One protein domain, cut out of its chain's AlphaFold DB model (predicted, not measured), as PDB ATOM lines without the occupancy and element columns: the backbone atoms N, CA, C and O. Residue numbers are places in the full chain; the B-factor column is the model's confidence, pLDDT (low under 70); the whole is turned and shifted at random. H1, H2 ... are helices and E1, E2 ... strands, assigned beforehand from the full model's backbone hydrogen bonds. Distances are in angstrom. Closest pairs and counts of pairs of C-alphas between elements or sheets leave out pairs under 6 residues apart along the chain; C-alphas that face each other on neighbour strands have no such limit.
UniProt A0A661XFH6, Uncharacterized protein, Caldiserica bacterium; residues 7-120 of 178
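AT A GLANCE: This is residues 7 to 120 of the 178 residues of an uncharacterized protein of Caldiserica bacterium (UniProt A0A661XFH6). The model is elongated, with a small head of strands at one end, hairpin E2-E3 with E1 and the residues before it, and a larger body of helices with a second hairpin, E4-E5. H1 lies in the middle of the whole, H2 and H3 are set at wide angles to it, and E4-E5 lies between H3 and H4, the longest helix, which runs to the end away from the head. The printed part has 114 residues with four named helices and five named strands, in the order E1 E2 E3 H1 H2 H3 E4 E5 H4; both sheets are antiparallel pairs, E2 - E3 and E4 - E5, and the class is mixed, helices and strands. By its radius of gyration of the C-alphas, 14.8 A, it is compact; the C-alphas span 44 by 28 by 24 A.

HOW THE PARTS SIT: E4, residues 85 to 89, and E5, residues 95 to 99, form an antiparallel hairpin at 147 degrees, with N 86 and O 98 2.9 A apart, within hydrogen-bond range. Residues 59 to 60 pair antiparallel with residues 96 to 97 of E5. The closest C-alphas of E5 and H4, residues 102 to 119, are those of Ser 99 and Ala 105, 5.0 A apart. Those of E5 and H1, residues 44 to 54, are Ser 53 and Ser 99, 4.5 A apart. Those of E4 and H3, residues 73 to 81, are Leu 79 and Leu 85, 5.9 A apart. H1 and H3 touch, closest at the C-alphas of Arg 45 and Thr 75, 6.2 A, the same way at a steep tilt of 69 degrees, only just short of about perpendicular. H2, residues 61 to 68, is near H1, and is close but not clearly touching H3, with the C-alphas of His 61 and Gln 73 7.1 A apart. H3 and H4 are apart. E2, residues 30 to 33, and E3, residues 36 to 39, form the other antiparallel hairpin, at 158 degrees, with N 38 and O 31 2.8 A apart, within hydrogen-bond range. E1, residues 17 to 19, pairs with no named strand, but its residues 17 to 18 pair antiparallel with residues 7 to 8. In H1, H2, H3 and H4 every O i to N i+4 pair is within hydrogen-bond range.

IN THESE COORDINATES: E1 begins at C-alpha 17, (-57.657, -20.045, -77.981), and is 7.0 A long; E2 is 10.0 A and E3 10.6 A. H1 is 15.2 A, H2 10.4 A and H3 12.3 A long. E4 is 13.7 A and E5 13.3 A. H4 is 25.4 A, ending at C-alpha 119, (-18.328, -17.978, -92.385).

THE WHOLE: The two C-alphas farthest apart are those of Leu 19 and Ala 120, 46.6 A. The printed part has no cut, and no link is long. Mean pLDDT of the printed part is 91.9; residues 91 to 93 and 118 to 120 are under 70.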
ATOM      1  N   LEU A   7     -58.118 -22.210 -83.059       93.38
ATOM      2  CA  LEU A   7     -56.692 -22.430 -82.894       93.38
ATOM      3  C   LEU A   7     -56.361 -22.484 -81.408       93.38
ATOM      4  O   LEU A   7     -56.899 -21.711 -80.619       93.38
ATOM      5  N   THR A   8     -55.428 -23.354 -81.044       95.56
ATOM      6  CA  THR A   8     -54.874 -23.448 -79.689       95.56
ATOM      7  C   THR A   8     -53.438 -22.946 -79.705       95.56
ATOM      8  O   THR A   8     -52.685 -23.262 -80.631       95.56
ATOM      9  N   SER A   9     -53.046 -22.169 -78.697       96.00
ATOM     10  CA  SER A   9     -51.682 -21.658 -78.583       96.00
ATOM     11  C   SER A   9     -50.674 -22.804 -78.488       96.00
ATOM     12  O   SER A   9     -50.930 -23.843 -77.881       96.00
ATOM     13  N   TYR A  10     -49.487 -22.628 -79.064       95.38
ATOM     14  CA  TYR A  10     -48.392 -23.572 -78.831       95.38
ATOM     15  C   TYR A  10     -47.550 -23.195 -77.603       95.38
ATOM     16  O   TYR A  10     -46.769 -24.014 -77.115       95.38
ATOM     17  N   SER A  11     -47.707 -21.968 -77.104       92.75
ATOM     18  CA  SER A  11     -47.198 -21.502 -75.811       92.75
ATOM     19  C   SER A  11     -48.190 -21.781 -74.679       92.75
ATOM     20  O   SER A  11     -49.327 -22.198 -74.918       92.75
ATOM     21  N   HIS A  12     -47.743 -21.564 -73.435       92.62
ATOM     22  CA  HIS A  12     -48.559 -21.675 -72.216       92.62
ATOM     23  C   HIS A  12     -49.303 -23.010 -72.087       92.62
ATOM     24  O   HIS A  12     -50.418 -23.061 -71.584       92.62
ATOM     25  N   ALA A  13     -48.703 -24.095 -72.583       89.56
ATOM     26  CA  ALA A  13     -49.320 -25.422 -72.620       89.56
ATOM     27  C   ALA A  13     -50.700 -25.470 -73.319       89.56
ATOM     28  O   ALA A  13     -51.500 -26.352 -73.029       89.56
ATOM     29  N   GLY A  14     -50.972 -24.552 -74.255       92.06
ATOM     30  CA  GLY A  14     -52.221 -24.536 -75.021       92.06
ATOM     31  C   GLY A  14     -53.429 -23.961 -74.289       92.06
ATOM     32  O   GLY A  14     -54.552 -24.298 -74.636       92.06
ATOM     33  N   GLN A  15     -53.210 -23.105 -73.290       95.12
ATOM     34  CA  GLN A  15     -54.288 -22.487 -72.510       95.12
ATOM     35  C   GLN A  15     -55.072 -21.402 -73.262       95.12
ATOM     36  O   GLN A  15     -56.156 -21.027 -72.825       95.12
ATOM     37  N   TYR A  16     -54.545 -20.886 -74.375       95.44
ATOM     38  CA  TYR A  16     -55.179 -19.799 -75.113       95.44
ATOM     39  C   TYR A  16     -55.766 -20.280 -76.431       95.44
ATOM     40  O   TYR A  16     -55.170 -21.097 -77.140       95.44
ATOM     41  N   HIS A  17     -56.915 -19.707 -76.780       95.06
ATOM     42  CA  HIS A  17     -57.657 -20.045 -77.981       95.06
ATOM     43  C   HIS A  17     -57.969 -18.803 -78.806       95.06
ATOM     44  O   HIS A  17     -58.251 -17.739 -78.262       95.06
ATOM     45  N   ALA A  18     -57.936 -18.956 -80.126       93.69
ATOM     46  CA  ALA A  18     -58.281 -17.894 -81.058       93.69
ATOM     47  C   ALA A  18     -59.157 -18.438 -82.183       93.69
ATOM     48  O   ALA A  18     -58.961 -19.557 -82.656       93.69
ATOM     49  N   LEU A  19     -60.118 -17.632 -82.631       93.62
ATOM     50  CA  LEU A  19     -60.888 -17.938 -83.831       93.62
ATOM     51  C   LEU A  19     -59.969 -17.824 -85.042       93.62
ATOM     52  O   LEU A  19     -59.342 -16.786 -85.237       93.62
ATOM     53  N   GLN A  20     -59.917 -18.854 -85.884       90.38
ATOM     54  CA  GLN A  20     -59.053 -18.847 -87.065       90.38
ATOM     55  C   GLN A  20     -59.356 -17.681 -88.016       90.38
ATOM     56  O   GLN A  20     -58.445 -17.156 -88.647       90.38
ATOM     57  N   SER A  21     -60.610 -17.225 -88.071       90.75
ATOM     58  CA  SER A  21     -61.029 -16.052 -88.848       90.75
ATOM     59  C   SER A  21     -60.458 -14.723 -88.342       90.75
ATOM     60  O   SER A  21     -60.425 -13.760 -89.102       90.75
ATOM     61  N   ALA A  22     -60.012 -14.654 -87.084       89.88
ATOM     62  CA  ALA A  22     -59.438 -13.458 -86.468       89.88
ATOM     63  C   ALA A  22     -57.897 -13.446 -86.495       89.88
ATOM     64  O   ALA A  22     -57.276 -12.519 -85.978       89.88
ATOM     65  N   VAL A  23     -57.267 -14.476 -87.072       93.12
ATOM     66  CA  VAL A  23     -55.815 -14.676 -87.037       93.12
ATOM     67  C   VAL A  23     -55.186 -14.396 -88.396       93.12
ATOM     68  O   VAL A  23     -55.618 -14.920 -89.419       93.12
ATOM     69  N   THR A  24     -54.099 -13.621 -88.398       93.50
ATOM     70  CA  THR A  24     -53.265 -13.397 -89.588       93.50
ATOM     71  C   THR A  24     -51.887 -14.008 -89.369       93.50
ATOM     72  O   THR A  24     -51.077 -13.487 -88.605       93.50
ATOM     73  N   PHE A  25     -51.613 -15.129 -90.034       94.62
ATOM     74  CA  PHE A  25     -50.319 -15.801 -89.935       94.62
ATOM     75  C   PHE A  25     -49.241 -15.103 -90.767       94.62
ATOM     76  O   PHE A  25     -49.483 -14.676 -91.896       94.62
ATOM     77  N   ASN A  26     -48.022 -15.064 -90.235       92.19
ATOM     78  CA  ASN A  26     -46.842 -14.643 -90.976       92.19
ATOM     79  C   ASN A  26     -46.408 -15.713 -92.006       92.19
ATOM     80  O   ASN A  26     -47.028 -16.772 -92.158       92.19
ATOM     81  N   ARG A  27     -45.302 -15.447 -92.712       88.38
ATOM     82  CA  ARG A  27     -44.755 -16.352 -93.740       88.38
ATOM     83  C   ARG A  27     -44.438 -17.747 -93.193       88.38
ATOM     84  O   ARG A  27     -44.741 -18.737 -93.858       88.38
ATOM     85  N   ASP A  28     -43.959 -17.832 -91.955       87.38
ATOM     86  CA  ASP A  28     -43.648 -19.092 -91.269       87.38
ATOM     87  C   ASP A  28     -44.891 -19.813 -90.735       87.38
ATOM     88  O   ASP A  28     -44.829 -20.972 -90.326       87.38
ATOM     89  N   GLY A  29     -46.068 -19.185 -90.807       93.62
ATOM     90  CA  GLY A  29     -47.308 -19.759 -90.291       93.62
ATOM     91  C   GLY A  29     -47.534 -19.527 -88.813       93.62
ATOM     92  O   GLY A  29     -48.311 -20.263 -88.206       93.62
ATOM     93  N   LEU A  30     -46.838 -18.546 -88.251       96.06
ATOM     94  CA  LEU A  30     -46.908 -18.163 -86.856       96.06
ATOM     95  C   LEU A  30     -47.742 -16.897 -86.724       96.06
ATOM     96  O   LEU A  30     -47.711 -16.016 -87.584       96.06
ATOM     97  N   TRP A  31     -48.503 -16.820 -85.648       96.69
ATOM     98  CA  TRP A  31     -49.181 -15.605 -85.241       96.69
ATOM     99  C   TRP A  31     -48.827 -15.327 -83.790       96.69
ATOM    100  O   TRP A  31     -48.868 -16.221 -82.943       96.69
ATOM    101  N   PHE A  32     -48.441 -14.085 -83.534       94.88
ATOM    102  CA  PHE A  32     -48.025 -13.611 -82.228       94.88
ATOM    103  C   PHE A  32     -49.035 -12.568 -81.778       94.88
ATOM    104  O   PHE A  32     -49.315 -11.617 -82.510       94.88
ATOM    105  N   TYR A  33     -49.584 -12.765 -80.589       93.12
ATOM    106  CA  TYR A  33     -50.481 -11.823 -79.948       93.12
ATOM    107  C   TYR A  33     -49.977 -11.591 -78.530       93.12
ATOM    108  O   TYR A  33     -50.108 -12.463 -77.669       93.12
ATOM    109  N   ASP A  34     -49.354 -10.432 -78.319       91.19
ATOM    110  CA  ASP A  34     -48.629 -10.115 -77.089       91.19
ATOM    111  C   ASP A  34     -47.601 -11.222 -76.747       91.19
ATOM    112  O   ASP A  34     -46.736 -11.543 -77.567       91.19
ATOM    113  N   HIS A  35     -47.710 -11.859 -75.583       90.50
ATOM    114  CA  HIS A  35     -46.846 -12.955 -75.141       90.50
ATOM    115  C   HIS A  35     -47.349 -14.343 -75.587       90.50
ATOM    116  O   HIS A  35     -46.722 -15.363 -75.286       90.50
ATOM    117  N   ILE A  36     -48.476 -14.410 -76.300       95.06
ATOM    118  CA  ILE A  36     -49.126 -15.649 -76.727       95.06
ATOM    119  C   ILE A  36     -48.780 -15.937 -78.180       95.06
ATOM    120  O   ILE A  36     -48.750 -15.066 -79.049       95.06
ATOM    121  N   THR A  37     -48.532 -17.209 -78.453       96.12
ATOM    122  CA  THR A  37     -48.035 -17.657 -79.746       96.12
ATOM    123  C   THR A  37     -48.849 -18.819 -80.305       96.12
ATOM    124  O   THR A  37     -49.145 -19.803 -79.614       96.12
ATOM    125  N   PHE A  38     -49.207 -18.696 -81.580       97.12
ATOM    126  CA  PHE A  38     -50.053 -19.622 -82.322       97.12
ATOM    127  C   PHE A  38     -49.382 -20.047 -83.616       97.12
ATOM    128  O   PHE A  38     -48.575 -19.326 -84.201       97.12
ATOM    129  N   SER A  39     -49.753 -21.228 -84.089       96.50
ATOM    130  CA  SER A  39     -49.241 -21.789 -85.329       96.50
ATOM    131  C   SER A  39     -50.382 -22.409 -86.108       96.50
ATOM    132  O   SER A  39     -51.206 -23.125 -85.536       96.50
ATOM    133  N   ARG A  40     -50.385 -22.231 -87.431       95.06
ATOM    134  CA  ARG A  40     -51.303 -22.965 -88.321       95.06
ATOM    135  C   ARG A  40     -51.107 -24.482 -88.262       95.06
ATOM    136  O   ARG A  40     -51.940 -25.238 -88.741       95.06
ATOM    137  N   HIS A  41     -49.990 -24.933 -87.692       94.38
ATOM    138  CA  HIS A  41     -49.680 -26.343 -87.469       94.38
ATOM    139  C   HIS A  41     -50.142 -26.844 -86.085       94.38
ATOM    140  O   HIS A  41     -49.894 -28.000 -85.729       94.38
ATOM    141  N   GLY A  42     -50.827 -25.997 -85.309       92.75
ATOM    142  CA  GLY A  42     -51.369 -26.308 -83.993       92.75
ATOM    143  C   GLY A  42     -50.274 -26.360 -82.933       92.75
ATOM    144  O   GLY A  42     -49.765 -25.336 -82.492       92.75
ATOM    145  N   THR A  43     -49.898 -27.568 -82.514       94.69
ATOM    146  CA  THR A  43     -48.978 -27.769 -81.384       94.69
ATOM    147  C   THR A  43     -47.538 -27.351 -81.695       94.69
ATOM    148  O   THR A  43     -47.092 -27.371 -82.847       94.69
ATOM    149  N   LEU A  44     -46.754 -27.081 -80.645       96.06
ATOM    150  CA  LEU A  44     -45.317 -26.809 -80.769       96.06
ATOM    151  C   LEU A  44     -44.578 -27.955 -81.473       96.06
ATOM    152  O   LEU A  44     -43.709 -27.725 -82.307       96.06
ATOM    153  N   ARG A  45     -44.960 -29.202 -81.171       96.56
ATOM    154  CA  ARG A  45     -44.378 -30.407 -81.775       96.56
ATOM    155  C   ARG A  45     -44.533 -30.399 -83.298       96.56
ATOM    156  O   ARG A  45     -43.548 -30.579 -84.007       96.56
ATOM    157  N   ASN A  46     -45.753 -30.189 -83.786       96.31
ATOM    158  CA  ASN A  46     -46.041 -30.169 -85.222       96.31
ATOM    159  C   ASN A  46     -45.389 -28.965 -85.902       96.31
ATOM    160  O   ASN A  46     -44.841 -29.094 -86.994       96.31
ATOM    161  N   THR A  47     -45.405 -27.818 -85.226       97.00
ATOM    162  CA  THR A  47     -44.787 -26.579 -85.701       97.00
ATOM    163  C   THR A  47     -43.287 -26.750 -85.915       97.00
ATOM    164  O   THR A  47     -42.795 -26.438 -86.993       97.00
ATOM    165  N   LEU A  48     -42.570 -27.328 -84.945       97.69
ATOM    166  CA  LEU A  48     -41.137 -27.611 -85.069       97.69
ATOM    167  C   LEU A  48     -40.832 -28.538 -86.244       97.69
ATOM    168  O   LEU A  48     -39.913 -28.259 -87.006       97.69
ATOM    169  N   VAL A  49     -41.609 -29.613 -86.418       97.81
ATOM    170  CA  VAL A  49     -41.423 -30.524 -87.557       97.81
ATOM    171  C   VAL A  49     -41.598 -29.777 -88.877       97.81
ATOM    172  O   VAL A  49     -40.747 -29.883 -89.749       97.81
ATOM    173  N   GLN A  50     -42.660 -28.982 -89.013       97.00
ATOM    174  CA  GLN A  50     -42.944 -28.254 -90.250       97.00
ATOM    175  C   GLN A  50     -41.898 -27.180 -90.560       97.00
ATOM    176  O   GLN A  50     -41.430 -27.108 -91.692       97.00
ATOM    177  N   ILE A  51     -41.504 -26.383 -89.565       96.44
ATOM    178  CA  ILE A  51     -40.491 -25.334 -89.721       96.44
ATOM    179  C   ILE A  51     -39.136 -25.948 -90.087       96.44
ATOM    180  O   ILE A  51     -38.529 -25.558 -91.082       96.44
ATOM    181  N   ILE A  52     -38.679 -26.957 -89.343       97.31
ATOM    182  CA  ILE A  52     -37.358 -27.557 -89.568       97.31
ATOM    183  C   ILE A  52     -37.322 -28.317 -90.892       97.31
ATOM    184  O   ILE A  52     -36.336 -28.216 -91.614       97.31
ATOM    185  N   SER A  53     -38.384 -29.041 -91.256       96.06
ATOM    186  CA  SER A  53     -38.442 -29.751 -92.541       96.06
ATOM    187  C   SER A  53     -38.524 -28.821 -93.754       96.06
ATOM    188  O   SER A  53     -38.144 -29.247 -94.841       96.06
ATOM    189  N   LYS A  54     -39.015 -27.584 -93.595       93.88
ATOM    190  CA  LYS A  54     -39.052 -26.572 -94.663       93.88
ATOM    191  C   LYS A  54     -37.815 -25.677 -94.694       93.88
ATOM    192  O   LYS A  54     -37.576 -25.035 -95.713       93.88
ATOM    193  N   SER A  55     -37.040 -25.623 -93.609       93.75
ATOM    194  CA  SER A  55     -35.811 -24.835 -93.567       93.75
ATOM    195  C   SER A  55     -34.813 -25.332 -94.621       93.75
ATOM    196  O   SER A  55     -34.582 -26.539 -94.713       93.75
ATOM    197  N   PRO A  56     -34.160 -24.437 -95.378       91.88
ATOM    198  CA  PRO A  56     -33.184 -24.832 -96.387       91.88
ATOM    199  C   PRO A  56     -31.872 -25.377 -95.798       91.88
ATOM    200  O   PRO A  56     -31.176 -26.105 -96.493       91.88
ATOM    201  N   ALA A  57     -31.522 -25.047 -94.550       93.62
ATOM    202  CA  ALA A  57     -30.249 -25.438 -93.919       93.62
ATOM    203  C   ALA A  57     -30.438 -26.121 -92.548       93.62
ATOM    204  O   ALA A  57     -29.528 -26.160 -91.717       93.62
ATOM    205  N   GLY A  58     -31.651 -26.617 -92.279       95.38
ATOM    206  CA  GLY A  58     -32.042 -27.005 -90.926       95.38
ATOM    207  C   GLY A  58     -32.062 -25.807 -89.981       95.38
ATOM    208  O   GLY A  58     -32.025 -24.658 -90.420       95.38
ATOM    209  N   MET A  59     -32.167 -26.059 -88.679       94.81
ATOM    210  CA  MET A  59     -32.149 -24.985 -87.683       94.81
ATOM    211  C   MET A  59     -31.476 -25.421 -86.391       94.81
ATOM    212  O   MET A  59     -31.600 -26.559 -85.949       94.81
ATOM    213  N   THR A  60     -30.791 -24.492 -85.748       93.50
ATOM    214  CA  THR A  60     -30.237 -24.635 -84.405       93.50
ATOM    215  C   THR A  60     -31.292 -24.364 -83.347       93.50
ATOM    216  O   THR A  60     -32.330 -23.749 -83.591       93.50
ATOM    217  N   HIS A  61     -30.993 -24.773 -82.114       91.31
ATOM    218  CA  HIS A  61     -31.827 -24.422 -80.965       91.31
ATOM    219  C   HIS A  61     -32.021 -22.901 -80.819       91.31
ATOM    220  O   HIS A  61     -33.142 -22.452 -80.582       91.31
ATOM    221  N   LYS A  62     -30.948 -22.115 -80.994       89.50
ATOM    222  CA  LYS A  62     -30.982 -20.653 -80.852       89.50
ATOM    223  C   LYS A  62     -31.903 -20.013 -81.891       89.50
ATOM    224  O   LYS A  62     -32.762 -19.222 -81.517       89.50
ATOM    225  N   GLU A  63     -31.760 -20.395 -83.160       92.75
ATOM    226  CA  GLU A  63     -32.609 -19.907 -84.259       92.75
ATOM    227  C   GLU A  63     -34.088 -20.236 -84.003       92.75
ATOM    228  O   GLU A  63     -34.948 -19.369 -84.128       92.75
ATOM    229  N   LEU A  64     -34.387 -21.461 -83.556       95.75
ATOM    230  CA  LEU A  64     -35.756 -21.880 -83.240       95.75
ATOM    231  C   LEU A  64     -36.347 -21.129 -82.045       95.75
ATOM    232  O   LEU A  64     -37.521 -20.769 -82.080       95.75
ATOM    233  N   LYS A  65     -35.558 -20.891 -80.991       93.00
ATOM    234  CA  LYS A  65     -35.998 -20.116 -79.824       93.00
ATOM    235  C   LYS A  65     -36.364 -18.688 -80.226       93.00
ATOM    236  O   LYS A  65     -37.393 -18.187 -79.781       93.00
ATOM    237  N   ILE A  66     -35.525 -18.056 -81.048       91.50
ATOM    238  CA  ILE A  66     -35.764 -16.703 -81.561       91.50
ATOM    239  C   ILE A  66     -37.028 -16.692 -82.419       91.50
ATOM    240  O   ILE A  66     -37.900 -15.877 -82.167       91.50
ATOM    241  N   LEU A  67     -37.172 -17.629 -83.360       92.81
ATOM    242  CA  LEU A  67     -38.328 -17.680 -84.256       92.81
ATOM    243  C   LEU A  67     -39.650 -17.964 -83.523       92.81
ATOM    244  O   LEU A  67     -40.680 -17.399 -83.868       92.81
ATOM    245  N   LEU A  68     -39.645 -18.857 -82.527       94.38
ATOM    246  CA  LEU A  68     -40.868 -19.319 -81.856       94.38
ATOM    247  C   LEU A  68     -41.209 -18.558 -80.571       94.38
ATOM    248  O   LEU A  68     -42.277 -18.807 -80.007       94.38
ATOM    249  N   HIS A  69     -40.323 -17.669 -80.115       93.44
ATOM    250  CA  HIS A  69     -40.431 -16.870 -78.887       93.44
ATOM    251  C   HIS A  69     -40.504 -17.701 -77.586       93.44
ATOM    252  O   HIS A  69     -40.817 -17.171 -76.524       93.44
ATOM    253  N   ILE A  70     -40.194 -19.004 -77.634       93.62
ATOM    254  CA  ILE A  70     -40.238 -19.904 -76.471       93.62
ATOM    255  C   ILE A  70     -39.073 -20.897 -76.467       93.62
ATOM    256  O   ILE A  70     -38.417 -21.139 -77.480       93.62
ATOM    257  N   GLN A  71     -38.827 -21.516 -75.312       93.31
ATOM    258  CA  GLN A  71     -37.865 -22.612 -75.188       93.31
ATOM    259  C   GLN A  71     -38.405 -23.885 -75.853       93.31
ATOM    260  O   GLN A  71     -39.561 -24.258 -75.664       93.31
ATOM    261  N   VAL A  72     -37.550 -24.574 -76.611       94.56
ATOM    262  CA  VAL A  72     -37.939 -25.725 -77.448       94.56
ATOM    263  C   VAL A  72     -37.140 -27.002 -77.171       94.56
ATOM    264  O   VAL A  72     -37.404 -28.033 -77.785       94.56
ATOM    265  N   GLN A  73     -36.179 -26.978 -76.238       93.50
ATOM    266  CA  GLN A  73     -35.237 -28.078 -75.965       93.50
ATOM    267  C   GLN A  73     -35.958 -29.390 -75.646       93.50
ATOM    268  O   GLN A  73     -35.630 -30.437 -76.207       93.50
ATOM    269  N   ASN A  74     -36.958 -29.334 -74.762       93.94
ATOM    270  CA  ASN A  74     -37.693 -30.519 -74.322       93.94
ATOM    271  C   ASN A  74     -38.462 -31.147 -75.490       93.94
ATOM    272  O   ASN A  74     -38.382 -32.353 -75.728       93.94
ATOM    273  N   THR A  75     -39.150 -30.322 -76.281       95.50
ATOM    274  CA  THR A  75     -39.902 -30.787 -77.451       95.50
ATOM    275  C   THR A  75     -38.979 -31.329 -78.536       95.50
ATOM    276  O   THR A  75     -39.269 -32.388 -79.088       95.50
ATOM    277  N   LEU A  76     -37.844 -30.675 -78.801       97.06
ATOM    278  CA  LEU A  76     -36.829 -31.165 -79.735       97.06
ATOM    279  C   LEU A  76     -36.265 -32.517 -79.294       97.06
ATOM    280  O   LEU A  76     -36.194 -33.441 -80.099       97.06
ATOM    281  N   THR A  77     -35.944 -32.675 -78.010       96.50
ATOM    282  CA  THR A  77     -35.449 -33.942 -77.453       96.50
ATOM    283  C   THR A  77     -36.458 -35.067 -77.678       96.50
ATOM    284  O   THR A  77     -36.098 -36.148 -78.149       96.50
ATOM    285  N   ASN A  78     -37.741 -34.797 -77.427       97.19
ATOM    286  CA  ASN A  78     -38.822 -35.750 -77.670       97.19
ATOM    287  C   ASN A  78     -39.019 -36.053 -79.165       97.19
ATOM    288  O   ASN A  78     -39.357 -37.180 -79.522       97.19
ATOM    289  N   LEU A  79     -38.805 -35.077 -80.050       98.00
ATOM    290  CA  LEU A  79     -38.885 -35.257 -81.502       98.00
ATOM    291  C   LEU A  79     -37.737 -36.113 -82.053       98.00
ATOM    292  O   LEU A  79     -37.989 -36.965 -82.905       98.00
ATOM    293  N   ILE A  80     -36.515 -35.944 -81.538       97.75
ATOM    294  CA  ILE A  80     -35.364 -36.789 -81.889       97.75
ATOM    295  C   ILE A  80     -35.589 -38.227 -81.415       97.75
ATOM    296  O   ILE A  80     -35.469 -39.157 -82.209       97.75
ATOM    297  N   LYS A  81     -35.997 -38.420 -80.151       97.06
ATOM    298  CA  LYS A  81     -36.327 -39.754 -79.614       97.06
ATOM    299  C   LYS A  81     -37.418 -40.446 -80.436       97.06
ATOM    300  O   LYS A  81     -37.331 -41.639 -80.699       97.06
ATOM    301  N   ALA A  82     -38.416 -39.687 -80.886       97.38
ATOM    302  CA  ALA A  82     -39.509 -40.189 -81.714       97.38
ATOM    303  C   ALA A  82     -39.163 -40.331 -83.210       97.38
ATOM    304  O   ALA A  82     -40.075 -40.584 -84.000       97.38
ATOM    305  N   LYS A  83     -37.899 -40.125 -83.618       96.69
ATOM    306  CA  LYS A  83     -37.449 -40.157 -85.023       96.69
ATOM    307  C   LYS A  83     -38.329 -39.300 -85.944       96.69
ATOM    308  O   LYS A  83     -38.712 -39.708 -87.035       96.69
ATOM    309  N   LYS A  84     -38.737 -38.124 -85.461       98.00
ATOM    310  CA  LYS A  84     -39.492 -37.130 -86.244       98.00
ATOM    311  C   LYS A  84     -38.600 -36.036 -86.815       98.00
ATOM    312  O   LYS A  84     -39.025 -35.341 -87.728       98.00
ATOM    313  N   LEU A  85     -37.385 -35.916 -86.296       97.94
ATOM    314  CA  LEU A  85     -36.326 -35.033 -86.763       97.94
ATOM    315  C   LEU A  85     -34.988 -35.752 -86.593       97.94
ATOM    316  O   LEU A  85     -34.873 -36.678 -85.784       97.94
ATOM    317  N   GLN A  86     -33.977 -35.287 -87.314       97.25
ATOM    318  CA  GLN A  86     -32.590 -35.690 -87.121       97.25
ATOM    319  C   GLN A  86     -31.809 -34.575 -86.425       97.25
ATOM    320  O   GLN A  86     -32.219 -33.414 -86.417       97.25
ATOM    321  N   ARG A  87     -30.674 -34.928 -85.822       95.81
ATOM    322  CA  ARG A  87     -29.761 -33.978 -85.183       95.81
ATOM    323  C   ARG A  87     -28.335 -34.282 -85.611       95.81
ATOM    324  O   ARG A  87     -27.913 -35.432 -85.519       95.81
ATOM    325  N   ARG A  88     -27.594 -33.254 -86.018       94.31
ATOM    326  CA  ARG A  88     -26.154 -33.314 -86.295       94.31
ATOM    327  C   ARG A  88     -25.421 -32.249 -85.485       94.31
ATOM    328  O   ARG A  88     -26.013 -31.242 -85.104       94.31
ATOM    329  N   SER A  89     -24.153 -32.503 -85.179       88.12
ATOM    330  CA  SER A  89     -23.282 -31.516 -84.538       88.12
ATOM    331  C   SER A  89     -22.555 -30.728 -85.617       88.12
ATOM    332  O   SER A  89     -21.939 -31.341 -86.487       88.12
ATOM    333  N   SER A  90     -22.604 -29.401 -85.549       77.19
ATOM    334  CA  SER A  90     -21.720 -28.525 -86.321       77.19
ATOM    335  C   SER A  90     -20.424 -28.255 -85.539       77.19
ATOM    336  O   SER A  90     -20.365 -28.528 -84.328       77.19
ATOM    337  N   PRO A  91     -19.377 -27.717 -86.191       68.19
ATOM    338  CA  PRO A  91     -18.217 -27.164 -85.494       68.19
ATOM    339  C   PRO A  91     -18.655 -26.151 -84.419       68.19
ATOM    340  O   PRO A  91     -19.632 -25.424 -84.603       68.19
ATOM    341  N   GLY A  92     -17.979 -26.138 -83.264       65.56
ATOM    342  CA  GLY A  92     -18.342 -25.263 -82.136       65.56
ATOM    343  C   GLY A  92     -19.482 -25.776 -81.240       65.56
ATOM    344  O   GLY A  92     -20.155 -24.977 -80.598       65.56
ATOM    345  N   GLN A  93     -19.716 -27.096 -81.199       62.19
ATOM    346  CA  GLN A  93     -20.671 -27.776 -80.295       62.19
ATOM    347  C   GLN A  93     -22.140 -27.332 -80.422       62.19
ATOM    348  O   GLN A  93     -22.960 -27.584 -79.535       62.19
ATOM    349  N   THR A  94     -22.511 -26.702 -81.534       82.12
ATOM    350  CA  THR A  94     -23.907 -26.342 -81.783       82.12
ATOM    351  C   THR A  94     -24.618 -27.492 -82.490       82.12
ATOM    352  O   THR A  94     -24.133 -28.057 -83.468       82.12
ATOM    353  N   PHE A  95     -25.794 -27.864 -81.986       91.88
ATOM    354  CA  PHE A  95     -26.625 -28.868 -82.641       91.88
ATOM    355  C   PHE A  95     -27.528 -28.226 -83.689       91.88
ATOM    356  O   PHE A  95     -28.275 -27.291 -83.387       91.88
ATOM    357  N   VAL A  96     -27.507 -28.801 -84.889       94.94
ATOM    358  CA  VAL A  96     -28.420 -28.481 -85.985       94.94
ATOM    359  C   VAL A  96     -29.455 -29.595 -86.083       94.94
ATOM    360  O   VAL A  96     -29.124 -30.782 -86.149       94.94
ATOM    361  N   TYR A  97     -30.721 -29.201 -86.064       97.50
ATOM    362  CA  TYR A  97     -31.871 -30.071 -86.236       97.50
ATOM    363  C   TYR A  97     -32.286 -30.056 -87.705       97.50
ATOM    364  O   TYR A  97     -32.383 -28.997 -88.325       97.50
ATOM    365  N   LEU A  98     -32.512 -31.245 -88.249       98.06
ATOM    366  CA  LEU A  98     -32.757 -31.495 -89.666       98.06
ATOM    367  C   LEU A  98     -34.056 -32.284 -89.835       98.06
ATOM    368  O   LEU A  98     -34.555 -32.908 -88.890       98.06
ATOM    369  N   SER A  99     -34.581 -32.288 -91.056       97.81
ATOM    370  CA  SER A  99     -35.696 -33.146 -91.451       97.81
ATOM    371  C   SER A  99     -35.407 -34.616 -91.127       97.81
ATOM    372  O   SER A  99     -34.260 -35.055 -91.087       97.81
ATOM    373  N   ASN A 100     -36.456 -35.409 -90.904       97.12
ATOM    374  CA  ASN A 100     -36.298 -36.859 -90.777       97.12
ATOM    375  C   ASN A 100     -36.150 -37.574 -92.128       97.12
ATOM    376  O   ASN A 100     -35.663 -38.701 -92.179       97.12
ATOM    377  N   GLU A 101     -36.575 -36.930 -93.212       97.38
ATOM    378  CA  GLU A 101     -36.417 -37.439 -94.573       97.38
ATOM    379  C   GLU A 101     -34.944 -37.354 -94.993       97.38
ATOM    380  O   GLU A 101     -34.363 -36.272 -94.981       97.38
ATOM    381  N   HIS A 102     -34.339 -38.494 -95.341       94.69
ATOM    382  CA  HIS A 102     -32.889 -38.607 -95.531       94.69
ATOM    383  C   HIS A 102     -32.335 -37.689 -96.631       94.69
ATOM    384  O   HIS A 102     -31.330 -37.018 -96.403       94.69
ATOM    385  N   SER A 103     -32.992 -37.628 -97.794       96.31
ATOM    386  CA  SER A 103     -32.618 -36.743 -98.910       96.31
ATOM    387  C   SER A 103     -32.596 -35.278 -98.472       96.31
ATOM    388  O   SER A 103     -31.559 -34.625 -98.546       96.31
ATOM    389  N   LYS A 104     -33.700 -34.794 -97.894       96.50
ATOM    390  CA  LYS A 104     -33.797 -33.419 -97.384       96.50
ATOM    391  C   LYS A 104     -32.801 -33.131 -96.274       96.50
ATOM    392  O   LYS A 104     -32.215 -32.058 -96.247       96.50
ATOM    393  N   ALA A 105     -32.599 -34.064 -95.348       97.06
ATOM    394  CA  ALA A 105     -31.635 -33.886 -94.270       97.06
ATOM    395  C   ALA A 105     -30.207 -33.725 -94.813       97.06
ATOM    396  O   ALA A 105     -29.430 -32.936 -94.276       97.06
ATOM    397  N   LEU A 106     -29.869 -34.453 -95.882       96.44
ATOM    398  CA  LEU A 106     -28.582 -34.332 -96.556       96.44
ATOM    399  C   LEU A 106     -28.434 -32.973 -97.251       96.44
ATOM    400  O   LEU A 106     -27.424 -32.309 -97.028       96.44
ATOM    401  N   GLU A 107     -29.441 -32.532 -98.009       96.00
ATOM    402  CA  GLU A 107     -29.459 -31.211 -98.663       96.00
ATOM    403  C   GLU A 107     -29.326 -30.074 -97.643       96.00
ATOM    404  O   GLU A 107     -28.478 -29.189 -97.782       96.00
ATOM    405  N   GLN A 108     -30.108 -30.141 -96.561       96.69
ATOM    406  CA  GLN A 108     -30.047 -29.186 -95.458       96.69
ATOM    407  C   GLN A 108     -28.657 -29.140 -94.827       96.69
ATOM    408  O   GLN A 108     -28.128 -28.064 -94.554       96.69
ATOM    409  N   TRP A 109     -28.051 -30.306 -94.603       94.56
ATOM    410  CA  TRP A 109     -26.723 -30.393 -94.014       94.56
ATOM    411  C   TRP A 109     -25.634 -29.845 -94.939       94.56
ATOM    412  O   TRP A 109     -24.741 -29.135 -94.486       94.56
ATOM    413  N   GLN A 110     -25.709 -30.130 -96.239       92.44
ATOM    414  CA  GLN A 110     -24.785 -29.576 -97.229       92.44
ATOM    415  C   GLN A 110     -24.882 -28.050 -97.287       92.44
ATOM    416  O   GLN A 110     -23.857 -27.377 -97.218       92.44
ATOM    417  N   LYS A 111     -26.103 -27.501 -97.324       90.44
ATOM    418  CA  LYS A 111     -26.315 -26.049 -97.313       90.44
ATOM    419  C   LYS A 111     -25.867 -25.405 -96.000       90.44
ATOM    420  O   LYS A 111     -25.369 -24.287 -96.003       90.44
ATOM    421  N   ARG A 112     -25.992 -26.107 -94.870       90.00
ATOM    422  CA  ARG A 112     -25.455 -25.634 -93.589       90.00
ATOM    423  C   ARG A 112     -23.931 -25.564 -93.597       90.00
ATOM    424  O   ARG A 112     -23.382 -24.552 -93.186       90.00
ATOM    425  N   GLN A 113     -23.267 -26.607 -94.086       87.38
ATOM    426  CA  GLN A 113     -21.807 -26.620 -94.181       87.38
ATOM    427  C   GLN A 113     -21.302 -25.518 -95.110       87.38
ATOM    428  O   GLN A 113     -20.376 -24.821 -94.736       87.38
ATOM    429  N   SER A 114     -21.950 -25.266 -96.253       84.44
ATOM    430  CA  SER A 114     -21.530 -24.162 -97.127       84.44
ATOM    431  C   SER A 114     -21.701 -22.780 -96.483       84.44
ATOM    432  O   SER A 114     -20.889 -21.889 -96.739       84.44
ATOM    433  N   LEU A 115     -22.715 -22.591 -95.627       78.06
ATOM    434  CA  LEU A 115     -22.878 -21.379 -94.813       78.06
ATOM    435  C   LEU A 115     -21.768 -21.246 -93.766       78.06
ATOM    436  O   LEU A 115     -21.196 -20.167 -93.617       78.06
ATOM    437  N   ASP A 116     -21.470 -22.335 -93.059       75.81
ATOM    438  CA  ASP A 116     -20.443 -22.371 -92.018       75.81
ATOM    439  C   ASP A 116     -19.033 -22.203 -92.626       75.81
ATOM    440  O   ASP A 116     -18.231 -21.453 -92.081       75.81
ATOM    441  N   ASP A 117     -18.752 -22.795 -93.790       71.75
ATOM    442  CA  ASP A 117     -17.500 -22.640 -94.546       71.75
ATOM    443  C   ASP A 117     -17.358 -21.231 -95.120       71.75
ATOM    444  O   ASP A 117     -16.280 -20.643 -95.077       71.75
ATOM    445  N   SER A 118     -18.457 -20.648 -95.615       64.31
ATOM    446  CA  SER A 118     -18.464 -19.241 -96.018       64.31
ATOM    447  C   SER A 118     -18.161 -18.343 -94.824       64.31
ATOM    448  O   SER A 118     -17.468 -17.351 -94.991       64.31
ATOM    449  N   ALA A 119     -18.637 -18.689 -93.623       60.09
ATOM    450  CA  ALA A 119     -18.328 -17.978 -92.385       60.09
ATOM    451  C   ALA A 119     -16.918 -18.277 -91.839       60.09
ATOM    452  O   ALA A 119     -16.359 -17.458 -91.106       60.09
ATOM    453  N   ALA A 120     -16.325 -19.423 -92.177       57.28
ATOM    454  CA  ALA A 120     -15.010 -19.836 -91.713       57.28
ATOM    455  C   ALA A 120     -13.927 -18.939 -92.338       57.28
ATOM    456  O   ALA A 120     -13.683 -18.928 -93.541       57.28
TER     457      ALA A 120